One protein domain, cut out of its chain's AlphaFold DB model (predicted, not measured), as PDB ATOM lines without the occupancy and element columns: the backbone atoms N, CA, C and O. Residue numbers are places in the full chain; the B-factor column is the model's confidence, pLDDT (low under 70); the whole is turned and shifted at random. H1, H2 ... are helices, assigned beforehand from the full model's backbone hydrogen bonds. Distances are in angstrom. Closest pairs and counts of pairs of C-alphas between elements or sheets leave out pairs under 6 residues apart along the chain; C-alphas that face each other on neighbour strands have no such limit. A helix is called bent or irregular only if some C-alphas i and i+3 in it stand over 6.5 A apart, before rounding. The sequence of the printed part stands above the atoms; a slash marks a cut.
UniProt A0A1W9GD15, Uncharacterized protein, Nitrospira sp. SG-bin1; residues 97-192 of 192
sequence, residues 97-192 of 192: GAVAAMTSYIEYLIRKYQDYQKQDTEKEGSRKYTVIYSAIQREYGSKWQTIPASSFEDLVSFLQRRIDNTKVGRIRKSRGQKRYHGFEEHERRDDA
ATOM      1  N   GLY A  97      13.264  22.763 -38.006       87.19
ATOM      2  CA  GLY A  97      12.927  23.624 -36.873       87.19
ATOM      3  C   GLY A  97      12.597  25.078 -37.237       87.19
ATOM      4  O   GLY A  97      12.057  25.790 -36.394       87.19
ATOM      5  N   ALA A  98      12.933  25.540 -38.446       88.81
ATOM      6  CA  ALA A  98      12.580  26.878 -38.923       88.81
ATOM      7  C   ALA A  98      11.184  26.930 -39.571       88.81
ATOM      8  O   ALA A  98      10.589  28.005 -39.649       88.81
ATOM      9  N   VAL A  99      10.635  25.786 -39.997       89.31
ATOM     10  CA  VAL A  99       9.309  25.692 -40.621       89.31
ATOM     11  C   VAL A  99       8.285  25.250 -39.574       89.31
ATOM     12  O   VAL A  99       8.308  24.111 -39.100       89.31
ATOM     13  N   ALA A 100       7.363  26.147 -39.213       89.50
ATOM     14  CA  ALA A 100       6.398  25.923 -38.132       89.50
ATOM     15  C   ALA A 100       5.514  24.681 -38.355       89.50
ATOM     16  O   ALA A 100       5.396  23.855 -37.450       89.50
ATOM     17  N   ALA A 101       4.967  24.505 -39.562       91.88
ATOM     18  CA  ALA A 101       4.112  23.363 -39.899       91.88
ATOM     19  C   ALA A 101       4.849  22.020 -39.734       91.88
ATOM     20  O   ALA A 101       4.366  21.104 -39.064       91.88
ATOM     21  N   MET A 102       6.070  21.923 -40.271       93.31
ATOM     22  CA  MET A 102       6.905  20.726 -40.134       93.31
ATOM     23  C   MET A 102       7.264  20.459 -38.669       93.31
ATOM     24  O   MET A 102       7.200  19.319 -38.208       93.31
ATOM     25  N   THR A 103       7.603  21.511 -37.922       93.12
ATOM     26  CA  THR A 103       7.927  21.430 -36.493       93.12
ATOM     27  C   THR A 103       6.751  20.875 -35.689       93.12
ATOM     28  O   THR A 103       6.926  19.890 -34.969       93.12
ATOM     29  N   SER A 104       5.552  21.440 -35.874       93.94
ATOM     30  CA  SER A 104       4.311  20.992 -35.224       93.94
ATOM     31  C   SER A 104       4.052  19.505 -35.496       93.94
ATOM     32  O   SER A 104       3.853  18.710 -34.569       93.94
ATOM     33  N   TYR A 105       4.202  19.078 -36.756       96.44
ATOM     34  CA  TYR A 105       3.965  17.686 -37.133       96.44
ATOM     35  C   TYR A 105       4.956  16.703 -36.508       96.44
ATOM     36  O   TYR A 105       4.566  15.637 -36.017       96.44
ATOM     37  N   ILE A 106       6.245  17.046 -36.500       95.88
ATOM     38  CA  ILE A 106       7.271  16.203 -35.883       95.88
ATOM     39  C   ILE A 106       7.043  16.098 -34.373       95.88
ATOM     40  O   ILE A 106       7.113  14.995 -33.820       95.88
ATOM     41  N   GLU A 107       6.696  17.199 -33.701       94.69
ATOM     42  CA  GLU A 107       6.339  17.181 -32.279       94.69
ATOM     43  C   GLU A 107       5.113  16.307 -32.005       94.69
ATOM     44  O   GLU A 107       5.126  15.498 -31.067       94.69
ATOM     45  N   TYR A 108       4.087  16.392 -32.855       95.81
ATOM     46  CA  TYR A 108       2.921  15.517 -32.806       95.81
ATOM     47  C   TYR A 108       3.313  14.032 -32.884       95.81
ATOM     48  O   TYR A 108       2.889  13.233 -32.036       95.81
ATOM     49  N   LEU A 109       4.147  13.644 -33.854       95.94
ATOM     50  CA  LEU A 109       4.585  12.254 -34.024       95.94
ATOM     51  C   LEU A 109       5.431  11.774 -32.836       95.94
ATOM     52  O   LEU A 109       5.220  10.668 -32.324       95.94
ATOM     53  N   ILE A 110       6.349  12.609 -32.343       95.06
ATOM     54  CA  ILE A 110       7.156  12.313 -31.152       95.06
ATOM     55  C   ILE A 110       6.251  12.105 -29.932       95.06
ATOM     56  O   ILE A 110       6.423  11.127 -29.194       95.06
ATOM     57  N   ARG A 111       5.251  12.971 -29.732       93.44
ATOM     58  CA  ARG A 111       4.278  12.844 -28.641       93.44
ATOM     59  C   ARG A 111       3.462  11.562 -28.766       93.44
ATOM     60  O   ARG A 111       3.331  10.833 -27.784       93.44
ATOM     61  N   LYS A 112       2.989  11.218 -29.970       93.00
ATOM     62  CA  LYS A 112       2.281   9.950 -30.222       93.00
ATOM     63  C   LYS A 112       3.121   8.731 -29.880       93.00
ATOM     64  O   LYS A 112       2.626   7.822 -29.212       93.00
ATOM     65  N   TYR A 113       4.389   8.719 -30.281       93.19
ATOM     66  CA  TYR A 113       5.313   7.655 -29.902       93.19
ATOM     67  C   TYR A 113       5.430   7.530 -28.377       93.19
ATOM     68  O   TYR A 113       5.310   6.433 -27.831       93.19
ATOM     69  N   GLN A 114       5.631   8.649 -27.675       91.00
ATOM     70  CA  GLN A 114       5.746   8.656 -26.216       91.00
ATOM     71  C   GLN A 114       4.464   8.174 -25.531       91.00
ATOM     72  O   GLN A 114       4.544   7.407 -24.573       91.00
ATOM     73  N   ASP A 115       3.293   8.564 -26.032       90.06
ATOM     74  CA  ASP A 115       1.999   8.128 -25.505       90.06
ATOM     75  C   ASP A 115       1.781   6.620 -25.692       90.06
ATOM     76  O   ASP A 115       1.265   5.954 -24.795       90.06
ATOM     77  N   TYR A 116       2.235   6.048 -26.809       90.19
ATOM     78  CA  TYR A 116       2.178   4.599 -27.031       90.19
ATOM     79  C   TYR A 116       3.163   3.837 -26.144       90.19
ATOM     80  O   TYR A 116       2.839   2.756 -25.662       90.19
ATOM     81  N   GLN A 117       4.340   4.407 -25.877       87.31
ATOM     82  CA  GLN A 117       5.285   3.839 -24.911       87.31
ATOM     83  C   GLN A 117       4.768   3.942 -23.466       87.31
ATOM     84  O   GLN A 117       5.052   3.061 -22.665       87.31
ATOM     85  N   LYS A 118       4.005   4.989 -23.115       84.75
ATOM     86  CA  LYS A 118       3.371   5.142 -21.787       84.75
ATOM     87  C   LYS A 118       2.331   4.065 -21.496       84.75
ATOM     88  O   LYS A 118       2.192   3.667 -20.346       84.75
ATOM     89  N   GLN A 119       1.599   3.636 -22.519       85.56
ATOM     90  CA  GLN A 119       0.553   2.616 -22.418       85.56
ATOM     91  C   GLN A 119       1.110   1.190 -22.276       85.56
ATOM     92  O   GLN A 119       0.352   0.265 -22.005       85.56
ATOM     93  N   ASP A 120       2.417   1.000 -22.464       82.75
ATOM     94  CA  ASP A 120       3.081  -0.291 -22.299       82.75
ATOM     95  C   ASP A 120       3.443  -0.517 -20.820       82.75
ATOM     96  O   ASP A 120       4.528  -0.154 -20.362       82.75
ATOM     97  N   THR A 121       2.498  -1.071 -20.056       71.69
ATOM     98  CA  THR A 121       2.615  -1.295 -18.602       71.69
ATOM     99  C   THR A 121       3.587  -2.410 -18.221       71.69
ATOM    100  O   THR A 121       3.974  -2.494 -17.063       71.69
ATOM    101  N   GLU A 122       4.003  -3.248 -19.176       69.38
ATOM    102  CA  GLU A 122       4.944  -4.361 -18.955       69.38
ATOM    103  C   GLU A 122       6.407  -3.905 -18.858       69.38
ATOM    104  O   GLU A 122       7.275  -4.673 -18.452       69.38
ATOM    105  N   LYS A 123       6.714  -2.650 -19.215       64.81
ATOM    106  CA  LYS A 123       8.058  -2.089 -19.035       64.81
ATOM    107  C   LYS A 123       8.249  -1.621 -17.594       64.81
ATOM    108  O   LYS A 123       8.174  -0.427 -17.301       64.81
ATOM    109  N   GLU A 124       8.539  -2.565 -16.707       51.34
ATOM    110  CA  GLU A 124       9.090  -2.291 -15.379       51.34
ATOM    111  C   GLU A 124      10.509  -1.723 -15.516       51.34
ATOM    112  O   GLU A 124      11.493  -2.423 -15.743       51.34
ATOM    113  N   GLY A 125      10.615  -0.398 -15.459       56.41
ATOM    114  CA  GLY A 125      11.888   0.312 -15.520       56.41
ATOM    115  C   GLY A 125      11.688   1.768 -15.907       56.41
ATOM    116  O   GLY A 125      10.722   2.103 -16.594       56.41
ATOM    117  N   SER A 126      12.594   2.647 -15.452       56.22
ATOM    118  CA  SER A 126      12.537   4.098 -15.690       56.22
ATOM    119  C   SER A 126      12.083   4.368 -17.122       56.22
ATOM    120  O   SER A 126      12.758   3.947 -18.064       56.22
ATOM    121  N   ARG A 127      10.928   5.002 -17.312       56.88
ATOM    122  CA  ARG A 127      10.379   5.220 -18.646       56.88
ATOM    123  C   ARG A 127      11.322   6.121 -19.446       56.88
ATOM    124  O   ARG A 127      11.289   7.344 -19.321       56.88
ATOM    125  N   LYS A 128      12.204   5.527 -20.250       60.62
ATOM    126  CA  LYS A 128      13.190   6.262 -21.051       60.62
ATOM    127  C   LYS A 128      12.503   6.845 -22.291       60.62
ATOM    128  O   LYS A 128      12.759   6.436 -23.418       60.62
ATOM    129  N   TYR A 129      11.609   7.814 -22.089       63.56
ATOM    130  CA  TYR A 129      10.946   8.567 -23.164       63.56
ATOM    131  C   TYR A 129      11.938   9.365 -24.023       63.56
ATOM    132  O   TYR A 129      11.640   9.723 -25.161       63.56
ATOM    133  N   THR A 130      13.147   9.578 -23.501       67.38
ATOM    134  CA  THR A 130      14.305  10.146 -24.196       67.38
ATOM    135  C   THR A 130      14.865   9.261 -25.312       67.38
ATOM    136  O   THR A 130      15.611   9.772 -26.142       67.38
ATOM    137  N   VAL A 131      14.480   7.977 -25.399       81.81
ATOM    138  CA  VAL A 131      14.986   7.045 -26.429       81.81
ATOM    139  C   VAL A 131      14.690   7.523 -27.849       81.81
ATOM    140  O   VAL A 131      15.472   7.247 -28.751       81.81
ATOM    141  N   ILE A 132      13.589   8.247 -28.077       89.56
ATOM    142  CA  ILE A 132      13.277   8.728 -29.427       89.56
ATOM    143  C   ILE A 132      14.237   9.833 -29.871       89.56
ATOM    144  O   ILE A 132      14.742   9.783 -30.985       89.56
ATOM    145  N   TYR A 133      14.572  10.768 -28.978       90.75
ATOM    146  CA  TYR A 133      15.515  11.843 -29.278       90.75
ATOM    147  C   TYR A 133      16.926  11.303 -29.518       90.75
ATOM    148  O   TYR A 133      17.578  11.717 -30.472       90.75
ATOM    149  N   SER A 134      17.374  10.333 -28.714       90.00
ATOM    150  CA  SER A 134      18.670   9.687 -28.940       90.00
ATOM    151  C   SER A 134      18.681   8.816 -30.198       90.00
ATOM    152  O   SER A 134      19.696   8.753 -30.883       90.00
ATOM    153  N   ALA A 135      17.561   8.174 -30.544       90.75
ATOM    154  CA  ALA A 135      17.440   7.416 -31.785       90.75
ATOM    155  C   ALA A 135      17.523   8.320 -33.020       90.75
ATOM    156  O   ALA A 135      18.214   7.956 -33.964       90.75
ATOM    157  N   ILE A 136      16.871   9.489 -32.997       92.69
ATOM    158  CA  ILE A 136      16.996  10.487 -34.067       92.69
ATOM    159  C   ILE A 136      18.443  10.976 -34.154       92.69
ATOM    160  O   ILE A 136      19.021  10.981 -35.233       92.69
ATOM    161  N   GLN A 137      19.056  11.319 -33.017       92.12
ATOM    162  CA  GLN A 137      20.437  11.801 -32.996       92.12
ATOM    163  C   GLN A 137      21.434  10.764 -33.523       92.12
ATOM    164  O   GLN A 137      22.422  11.129 -34.148       92.12
ATOM    165  N   ARG A 138      21.181   9.470 -33.302       91.44
ATOM    166  CA  ARG A 138      22.009   8.391 -33.847       91.44
ATOM    167  C   ARG A 138      21.835   8.210 -35.356       91.44
ATOM    168  O   ARG A 138      22.798   7.856 -36.017       91.44
ATOM    169  N   GLU A 139      20.626   8.417 -35.873       91.75
ATOM    170  CA  GLU A 139      20.318   8.263 -37.301       91.75
ATOM    171  C   GLU A 139      20.830   9.456 -38.126       91.75
ATOM    172  O   GLU A 139      21.451   9.271 -39.165       91.75
ATOM    173  N   TYR A 140      20.615  10.680 -37.634       90.31
ATOM    174  CA  TYR A 140      20.874  11.925 -38.371       90.31
ATOM    175  C   TYR A 140      22.076  12.721 -37.840       90.31
ATOM    176  O   TYR A 140      22.326  13.844 -38.277       90.31
ATOM    177  N   GLY A 141      22.782  12.207 -36.828       89.19
ATOM    178  CA  GLY A 141      23.933  12.866 -36.197       89.19
ATOM    179  C   GLY A 141      23.608  14.141 -35.407       89.19
ATOM    180  O   GLY A 141      24.501  14.749 -34.820       89.19
ATOM    181  N   SER A 142      22.344  14.571 -35.373       88.38
ATOM    182  CA  SER A 142      21.943  15.882 -34.860       88.38
ATOM    183  C   SER A 142      20.543  15.866 -34.234       88.38
ATOM    184  O   SER A 142      19.845  14.849 -34.229       88.38
ATOM    185  N   LYS A 143      20.134  16.985 -33.627       89.94
ATOM    186  CA  LYS A 143      18.774  17.122 -33.087       89.94
ATOM    187  C   LYS A 143      17.789  17.247 -34.243       89.94
ATOM    188  O   LYS A 143      18.110  17.838 -35.264       89.94
ATOM    189  N   TRP A 144      16.559  16.780 -34.060       92.44
ATOM    190  CA  TRP A 144      15.569  16.841 -35.137       92.44
ATOM    191  C   TRP A 144      15.296  18.270 -35.634       92.44
ATOM    192  O   TRP A 144      15.070  18.457 -36.823       92.44
ATOM    193  N   GLN A 145      15.396  19.283 -34.761       92.25
ATOM    194  CA  GLN A 145      15.208  20.688 -35.144       92.25
ATOM    195  C   GLN A 145      16.286  21.221 -36.101       92.25
ATOM    196  O   GLN A 145      16.066  22.249 -36.730       92.25
ATOM    197  N   THR A 146      17.450  20.568 -36.191       91.56
ATOM    198  CA  THR A 146      18.569  20.980 -37.060       91.56
ATOM    199  C   THR A 146      18.666  20.178 -38.346       91.56
ATOM    200  O   THR A 146      19.551  20.440 -39.151       91.56
ATOM    201  N   ILE A 147      17.807  19.177 -38.523       91.06
ATOM    202  CA  ILE A 147      17.781  18.373 -39.742       91.06
ATOM    203  C   ILE A 147      17.278  19.261 -40.895       91.06
ATOM    204  O   ILE A 147      16.310  19.992 -40.678       91.06
ATOM    205  N   PRO A 148      17.886  19.212 -42.096       92.44
ATOM    206  CA  PRO A 148      17.413  19.959 -43.262       92.44
ATOM    207  C   PRO A 148      15.949  19.656 -43.599       92.44
ATOM    208  O   PRO A 148      15.521  18.502 -43.534       92.44
ATOM    209  N   ALA A 149      15.188  20.670 -44.016       92.56
ATOM    210  CA  ALA A 149      13.788  20.518 -44.421       92.56
ATOM    211  C   ALA A 149      13.610  19.519 -45.582       92.56
ATOM    212  O   ALA A 149      12.594  18.834 -45.660       92.56
ATOM    213  N   SER A 150      14.628  19.354 -46.433       92.19
ATOM    214  CA  SER A 150      14.648  18.345 -47.500       92.19
ATOM    215  C   SER A 150      14.543  16.903 -46.992       92.19
ATOM    216  O   SER A 150      14.095  16.032 -47.727       92.19
ATOM    217  N   SER A 151      14.943  16.638 -45.745       92.81
ATOM    218  CA  SER A 151      14.876  15.311 -45.115       92.81
ATOM    219  C   SER A 151      13.607  15.115 -44.277       92.81
ATOM    220  O   SER A 151      13.523  14.170 -43.489       92.81
ATOM    221  N   PHE A 152      12.621  16.006 -44.411       94.44
ATOM    222  CA  PHE A 152      11.376  15.951 -43.651       94.44
ATOM    223  C   PHE A 152      10.618  14.632 -43.857       94.44
ATOM    224  O   PHE A 152      10.313  13.952 -42.878       94.44
ATOM    225  N   GLU A 153      10.384  14.227 -45.107       95.38
ATOM    226  CA  GLU A 153       9.665  12.985 -45.433       95.38
ATOM    227  C   GLU A 153      10.372  11.736 -44.888       95.38
ATOM    228  O   GLU A 153       9.736  10.809 -44.366       95.38
ATOM    229  N   ASP A 154      11.706  11.735 -44.923       95.81
ATOM    230  CA  ASP A 154      12.517  10.657 -44.365       95.81
ATOM    231  C   ASP A 154      12.358  10.578 -42.842       95.81
ATOM    232  O   ASP A 154      12.162   9.491 -42.286       95.81
ATOM    233  N   LEU A 155      12.393  11.726 -42.157       95.56
ATOM    234  CA  LEU A 155      12.204  11.802 -40.708       95.56
ATOM    235  C   LEU A 155      10.783  11.386 -40.303       95.56
ATOM    236  O   LEU A 155      10.612  10.641 -39.332       95.56
ATOM    237  N   VAL A 156       9.766  11.814 -41.053       96.62
ATOM    238  CA  VAL A 156       8.372  11.391 -40.863       96.62
ATOM    239  C   VAL A 156       8.271   9.874 -40.995       96.62
ATOM    240  O   VAL A 156       7.768   9.208 -40.086       96.62
ATOM    241  N   SER A 157       8.824   9.307 -42.064       96.31
ATOM    242  CA  SER A 157       8.836   7.863 -42.313       96.31
ATOM    243  C   SER A 157       9.555   7.091 -41.202       96.31
ATOM    244  O   SER A 157       9.078   6.048 -40.742       96.31
ATOM    245  N   PHE A 158      10.684   7.611 -40.713       96.19
ATOM    246  CA  PHE A 158      11.411   7.053 -39.574       96.19
ATOM    247  C   PHE A 158      10.554   7.035 -38.300       96.19
ATOM    248  O   PHE A 158      10.460   6.001 -37.626       96.19
ATOM    249  N   LEU A 159       9.901   8.153 -37.968       95.62
ATOM    250  CA  LEU A 159       9.056   8.272 -36.778       95.62
ATOM    251  C   LEU A 159       7.819   7.379 -36.868       95.62
ATOM    252  O   LEU A 159       7.511   6.663 -35.915       95.62
ATOM    253  N   GLN A 160       7.152   7.351 -38.019       95.94
ATOM    254  CA  GLN A 160       6.008   6.480 -38.275       95.94
ATOM    255  C   GLN A 160       6.377   5.002 -38.105       95.94
ATOM    256  O   GLN A 160       5.701   4.273 -37.379       95.94
ATOM    257  N   ARG A 161       7.520   4.570 -38.655       95.38
ATOM    258  CA  ARG A 161       8.046   3.207 -38.470       95.38
ATOM    259  C   ARG A 161       8.297   2.884 -36.996       95.38
ATOM    260  O   ARG A 161       8.002   1.782 -36.533       95.38
ATOM    261  N   ARG A 162       8.832   3.836 -36.225       93.31
ATOM    262  CA  ARG A 162       9.038   3.676 -34.774       93.31
ATOM    263  C   ARG A 162       7.713   3.550 -34.023       93.31
ATOM    264  O   ARG A 162       7.620   2.693 -33.145       93.31
ATOM    265  N   ILE A 163       6.710   4.364 -34.363       93.94
ATOM    266  CA  ILE A 163       5.354   4.294 -33.792       93.94
ATOM    267  C   ILE A 163       4.729   2.930 -34.091       93.94
ATOM    268  O   ILE A 163       4.231   2.266 -33.181       93.94
ATOM    269  N   ASP A 164       4.827   2.477 -35.336       93.56
ATOM    270  CA  ASP A 164       4.297   1.196 -35.796       93.56
ATOM    271  C   ASP A 164       4.903  -0.000 -35.073       93.56
ATOM    272  O   ASP A 164       4.200  -0.968 -34.792       93.56
ATOM    273  N   ASN A 165       6.183   0.089 -34.720       91.81
ATOM    274  CA  ASN A 165       6.900  -0.966 -34.013       91.81
ATOM    275  C   ASN A 165       6.644  -0.975 -32.497       91.81
ATOM    276  O   ASN A 165       7.024  -1.931 -31.813       91.81
ATOM    277  N   THR A 166       5.983   0.045 -31.942       90.75
ATOM    278  CA  THR A 166       5.543  -0.006 -30.540       90.75
ATOM    279  C   THR A 166       4.506  -1.113 -30.337       90.75
ATOM    280  O   THR A 166       3.811  -1.509 -31.270       90.75
ATOM    281  N   LYS A 167       4.370  -1.632 -29.111       89.50
ATOM    282  CA  LYS A 167       3.363  -2.661 -28.801       89.50
ATOM    283  C   LYS A 167       1.949  -2.187 -29.151       89.50
ATOM    284  O   LYS A 167       1.242  -2.864 -29.894       89.50
ATOM    285  N   VAL A 168       1.577  -0.988 -28.697       91.12
ATOM    286  CA  VAL A 168       0.281  -0.365 -29.019       91.12
ATOM    287  C   VAL A 168       0.131  -0.121 -30.519       91.12
ATOM    288  O   VAL A 168      -0.928  -0.407 -31.072       91.12
ATOM    289  N   GLY A 169       1.183   0.351 -31.193       92.25
ATOM    290  CA  GLY A 169       1.190   0.547 -32.643       92.25
ATOM    291  C   GLY A 169       0.907  -0.742 -33.411       92.25
ATOM    292  O   GLY A 169       0.021  -0.757 -34.266       92.25
ATOM    293  N   ARG A 170       1.574  -1.845 -33.047       93.19
ATOM    294  CA  ARG A 170       1.350  -3.178 -33.633       93.19
ATOM    295  C   ARG A 170      -0.071  -3.688 -33.394       93.19
ATOM    296  O   ARG A 170      -0.703  -4.157 -34.335       93.19
ATOM    297  N   ILE A 171      -0.595  -3.539 -32.175       92.19
ATOM    298  CA  ILE A 171      -1.971  -3.940 -31.827       92.19
ATOM    299  C   ILE A 171      -3.004  -3.114 -32.605       92.19
ATOM    300  O   ILE A 171      -3.984  -3.650 -33.112       92.19
ATOM    301  N   ARG A 172      -2.807  -1.798 -32.724       93.06
ATOM    302  CA  ARG A 172      -3.713  -0.944 -33.506       93.06
ATOM    303  C   ARG A 172      -3.655  -1.282 -34.989       93.06
ATOM    304  O   ARG A 172      -4.703  -1.346 -35.623       93.06
ATOM    305  N   LYS A 173      -2.457  -1.555 -35.518       91.81
ATOM    306  CA  LYS A 173      -2.258  -1.994 -36.902       91.81
ATOM    307  C   LYS A 173      -3.013  -3.291 -37.190       91.81
ATOM    308  O   LYS A 173      -3.731  -3.344 -38.179       91.81
ATOM    309  N   SER A 174      -2.906  -4.302 -36.321       91.81
ATOM    310  CA  SER A 174      -3.627  -5.571 -36.510       91.81
ATOM    311  C   SER A 174      -5.148  -5.416 -36.425       91.81
ATOM    312  O   SER A 174      -5.874  -6.188 -37.037       91.81
ATOM    313  N   ARG A 175      -5.632  -4.390 -35.716       92.75
ATOM    314  CA  ARG A 175      -7.057  -4.040 -35.604       92.75
ATOM    315  C   ARG A 175      -7.546  -3.038 -36.660       92.75
ATOM    316  O   ARG A 175      -8.674  -2.571 -36.549       92.75
ATOM    317  N   GLY A 176      -6.709  -2.641 -37.623       91.06
ATOM    318  CA  GLY A 176      -7.065  -1.637 -38.637       91.06
ATOM    319  C   GLY A 176      -7.337  -0.231 -38.078       91.06
ATOM    320  O   GLY A 176      -7.939   0.600 -38.750       91.06
ATOM    321  N   GLN A 177      -6.915   0.058 -36.845       90.81
ATOM    322  CA  GLN A 177      -7.163   1.345 -36.199       90.81
ATOM    323  C   GLN A 177      -6.131   2.396 -36.618       90.81
ATOM    324  O   GLN A 177      -4.935   2.114 -36.746       90.81
ATOM    325  N   LYS A 178      -6.581   3.651 -36.745       90.31
ATOM    326  CA  LYS A 178      -5.706   4.792 -37.040       90.31
ATOM    327  C   LYS A 178      -4.668   4.987 -35.924       90.31
ATOM    328  O   LYS A 178      -4.994   5.022 -34.732       90.31
ATOM    329  N   ARG A 179      -3.400   5.107 -36.326       93.19
ATOM    330  CA  ARG A 179      -2.237   5.237 -35.425       93.19
ATOM    331  C   ARG A 179      -1.790   6.691 -35.285       93.19
ATOM    332  O   ARG A 179      -1.539   7.173 -34.183       93.19
ATOM    333  N   TYR A 180      -1.774   7.388 -36.408       94.06
ATOM    334  CA  TYR A 180      -1.446   8.797 -36.552       94.06
ATOM    335  C   TYR A 180      -2.189   9.351 -37.777       94.06
ATOM    336  O   TYR A 180      -2.759   8.587 -38.560       94.06
ATOM    337  N   HIS A 181      -2.226  10.672 -37.916       93.31
ATOM    338  CA  HIS A 181      -2.713  11.356 -39.115       93.31
ATOM    339  C   HIS A 181      -1.547  11.811 -39.998       93.31
ATOM    340  O   HIS A 181      -0.407  11.870 -39.532       93.31
ATOM    341  N   GLY A 182      -1.831  12.065 -41.277       93.75
ATOM    342  CA  GLY A 182      -0.848  12.550 -42.253       93.75
ATOM    343  C   GLY A 182      -0.559  14.044 -42.099       93.75
ATOM    344  O   GLY A 182      -1.301  14.740 -41.409       93.75
ATOM    345  N   PHE A 183       0.495  14.528 -42.752       93.94
ATOM    346  CA  PHE A 183       0.919  15.927 -42.662       93.94
ATOM    347  C   PHE A 183      -0.178  16.907 -43.114       93.94
ATOM    348  O   PHE A 183      -0.582  17.761 -42.339       93.94
ATOM    349  N   GLU A 184      -0.795  16.678 -44.276       92.00
ATOM    350  CA  GLU A 184      -1.898  17.513 -44.789       92.00
ATOM    351  C   GLU A 184      -3.136  17.548 -43.870       92.00
ATOM    352  O   GLU A 184      -3.924  18.494 -43.862       92.00
ATOM    353  N   GLU A 185      -3.400  16.468 -43.127       92.00
ATOM    354  CA  GLU A 185      -4.477  16.459 -42.127       92.00
ATOM    355  C   GLU A 185      -4.076  17.244 -40.876       92.00
ATOM    356  O   GLU A 185      -4.944  17.756 -40.176       92.00
ATOM    357  N   HIS A 186      -2.779  17.329 -40.585       91.62
ATOM    358  CA  HIS A 186      -2.274  18.120 -39.478       91.62
ATOM    359  C   HIS A 186      -2.355  19.614 -39.765       91.62
ATOM    360  O   HIS A 186      -2.858  20.336 -38.916       91.62
ATOM    361  N   GLU A 187      -1.950  20.049 -40.960       89.62
ATOM    362  CA  GLU A 187      -2.004  21.465 -41.351       89.62
ATOM    363  C   GLU A 187      -3.435  22.008 -41.267       89.62
ATOM    364  O   GLU A 187      -3.692  22.999 -40.594       89.62
ATOM    365  N   ARG A 188      -4.414  21.253 -41.784       89.31
ATOM    366  CA  ARG A 188      -5.843  21.610 -41.686       89.31
ATOM    367  C   ARG A 188      -6.389  21.708 -40.259       89.31
ATOM    368  O   ARG A 188      -7.477  22.239 -40.070       89.31
ATOM    369  N   ARG A 189      -5.708  21.114 -39.275       82.31
ATOM    370  CA  ARG A 189      -6.104  21.156 -37.858       82.31
ATOM    371  C   ARG A 189      -5.456  22.306 -37.103       82.31
ATOM    372  O   ARG A 189      -6.012  22.696 -36.085       82.31
ATOM    373  N   ASP A 190      -4.304  22.780 -37.563       67.69
ATOM    374  CA  ASP A 190      -3.591  23.894 -36.941       67.69
ATOM    375  C   ASP A 190      -4.129  25.257 -37.450       67.69
ATOM    376  O   ASP A 190      -3.975  26.258 -36.756       67.69
ATOM    377  N   ASP A 191      -4.830  25.282 -38.596       54.41
ATOM    378  CA  ASP A 191      -5.521  26.459 -39.170       54.41
ATOM    379  C   ASP A 191      -6.955  26.707 -38.630       54.41
ATOM    380  O   ASP A 191      -7.640  27.623 -39.095       54.41
ATOM    381  N   ALA A 192      -7.437  25.895 -37.679       46.56
ATOM    382  CA  ALA A 192      -8.796  25.947 -37.113       46.56
ATOM    383  C   ALA A 192      -8.793  26.287 -35.617       46.56
ATOM    384  O   ALA A 192      -9.672  27.076 -35.197       46.56
TER     385      ALA A 192
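This is residues 97 to 192 of the 192 residues of an uncharacterized protein of Nitrospira sp. SG-bin1 (UniProt A0A1W9GD15). Two long helices, H1 and H3, lie side by side as the core; short H2 sits on one side of the pair, H4 and H5 on the other, crosswise near opposite ends. Residues 121 to 126 stick out. The printed part has 96 residues with five named helices, H1 to H5 in order, and no named strand: all helix, compact, radius of gyration of the C-alphas 13.8 A, spans 38 by 31 by 20 A.

H1, residues 100 to 118, begins at C-alpha 100 (6.398, 25.923, -38.132) and is 26.6 A long. H2 is residues 131 to 140. H3, residues 149 to 165, is 24.8 A long and irregular: C-alphas 150 and 153 are 7.6 A apart. H4 is residues 167 to 174; H5, residues 183 to 190, ends at C-alpha 190 (-3.591, 23.894, -36.941).

H1, the hub, touches H3 the same way at a shallow tilt of 16 degrees, closest C-alphas Tyr 113 and Ile 163, 5.1 A. Its residues 116 to 117 alone touch H4, about perpendicular at 79 degrees, closest C-alphas Tyr 116 and Val 168, 5.7 A. H2 and H3 are near each other. Every O i to N i+4 pair is within hydrogen-bond range in H1, H2 and H4, 11 of 13 in H3 and 3 of 4 in H5.

The printed part has no cut. The H1 to H2 link is long. Residues 122 to 130 and 190 to 192 have pLDDT under 70.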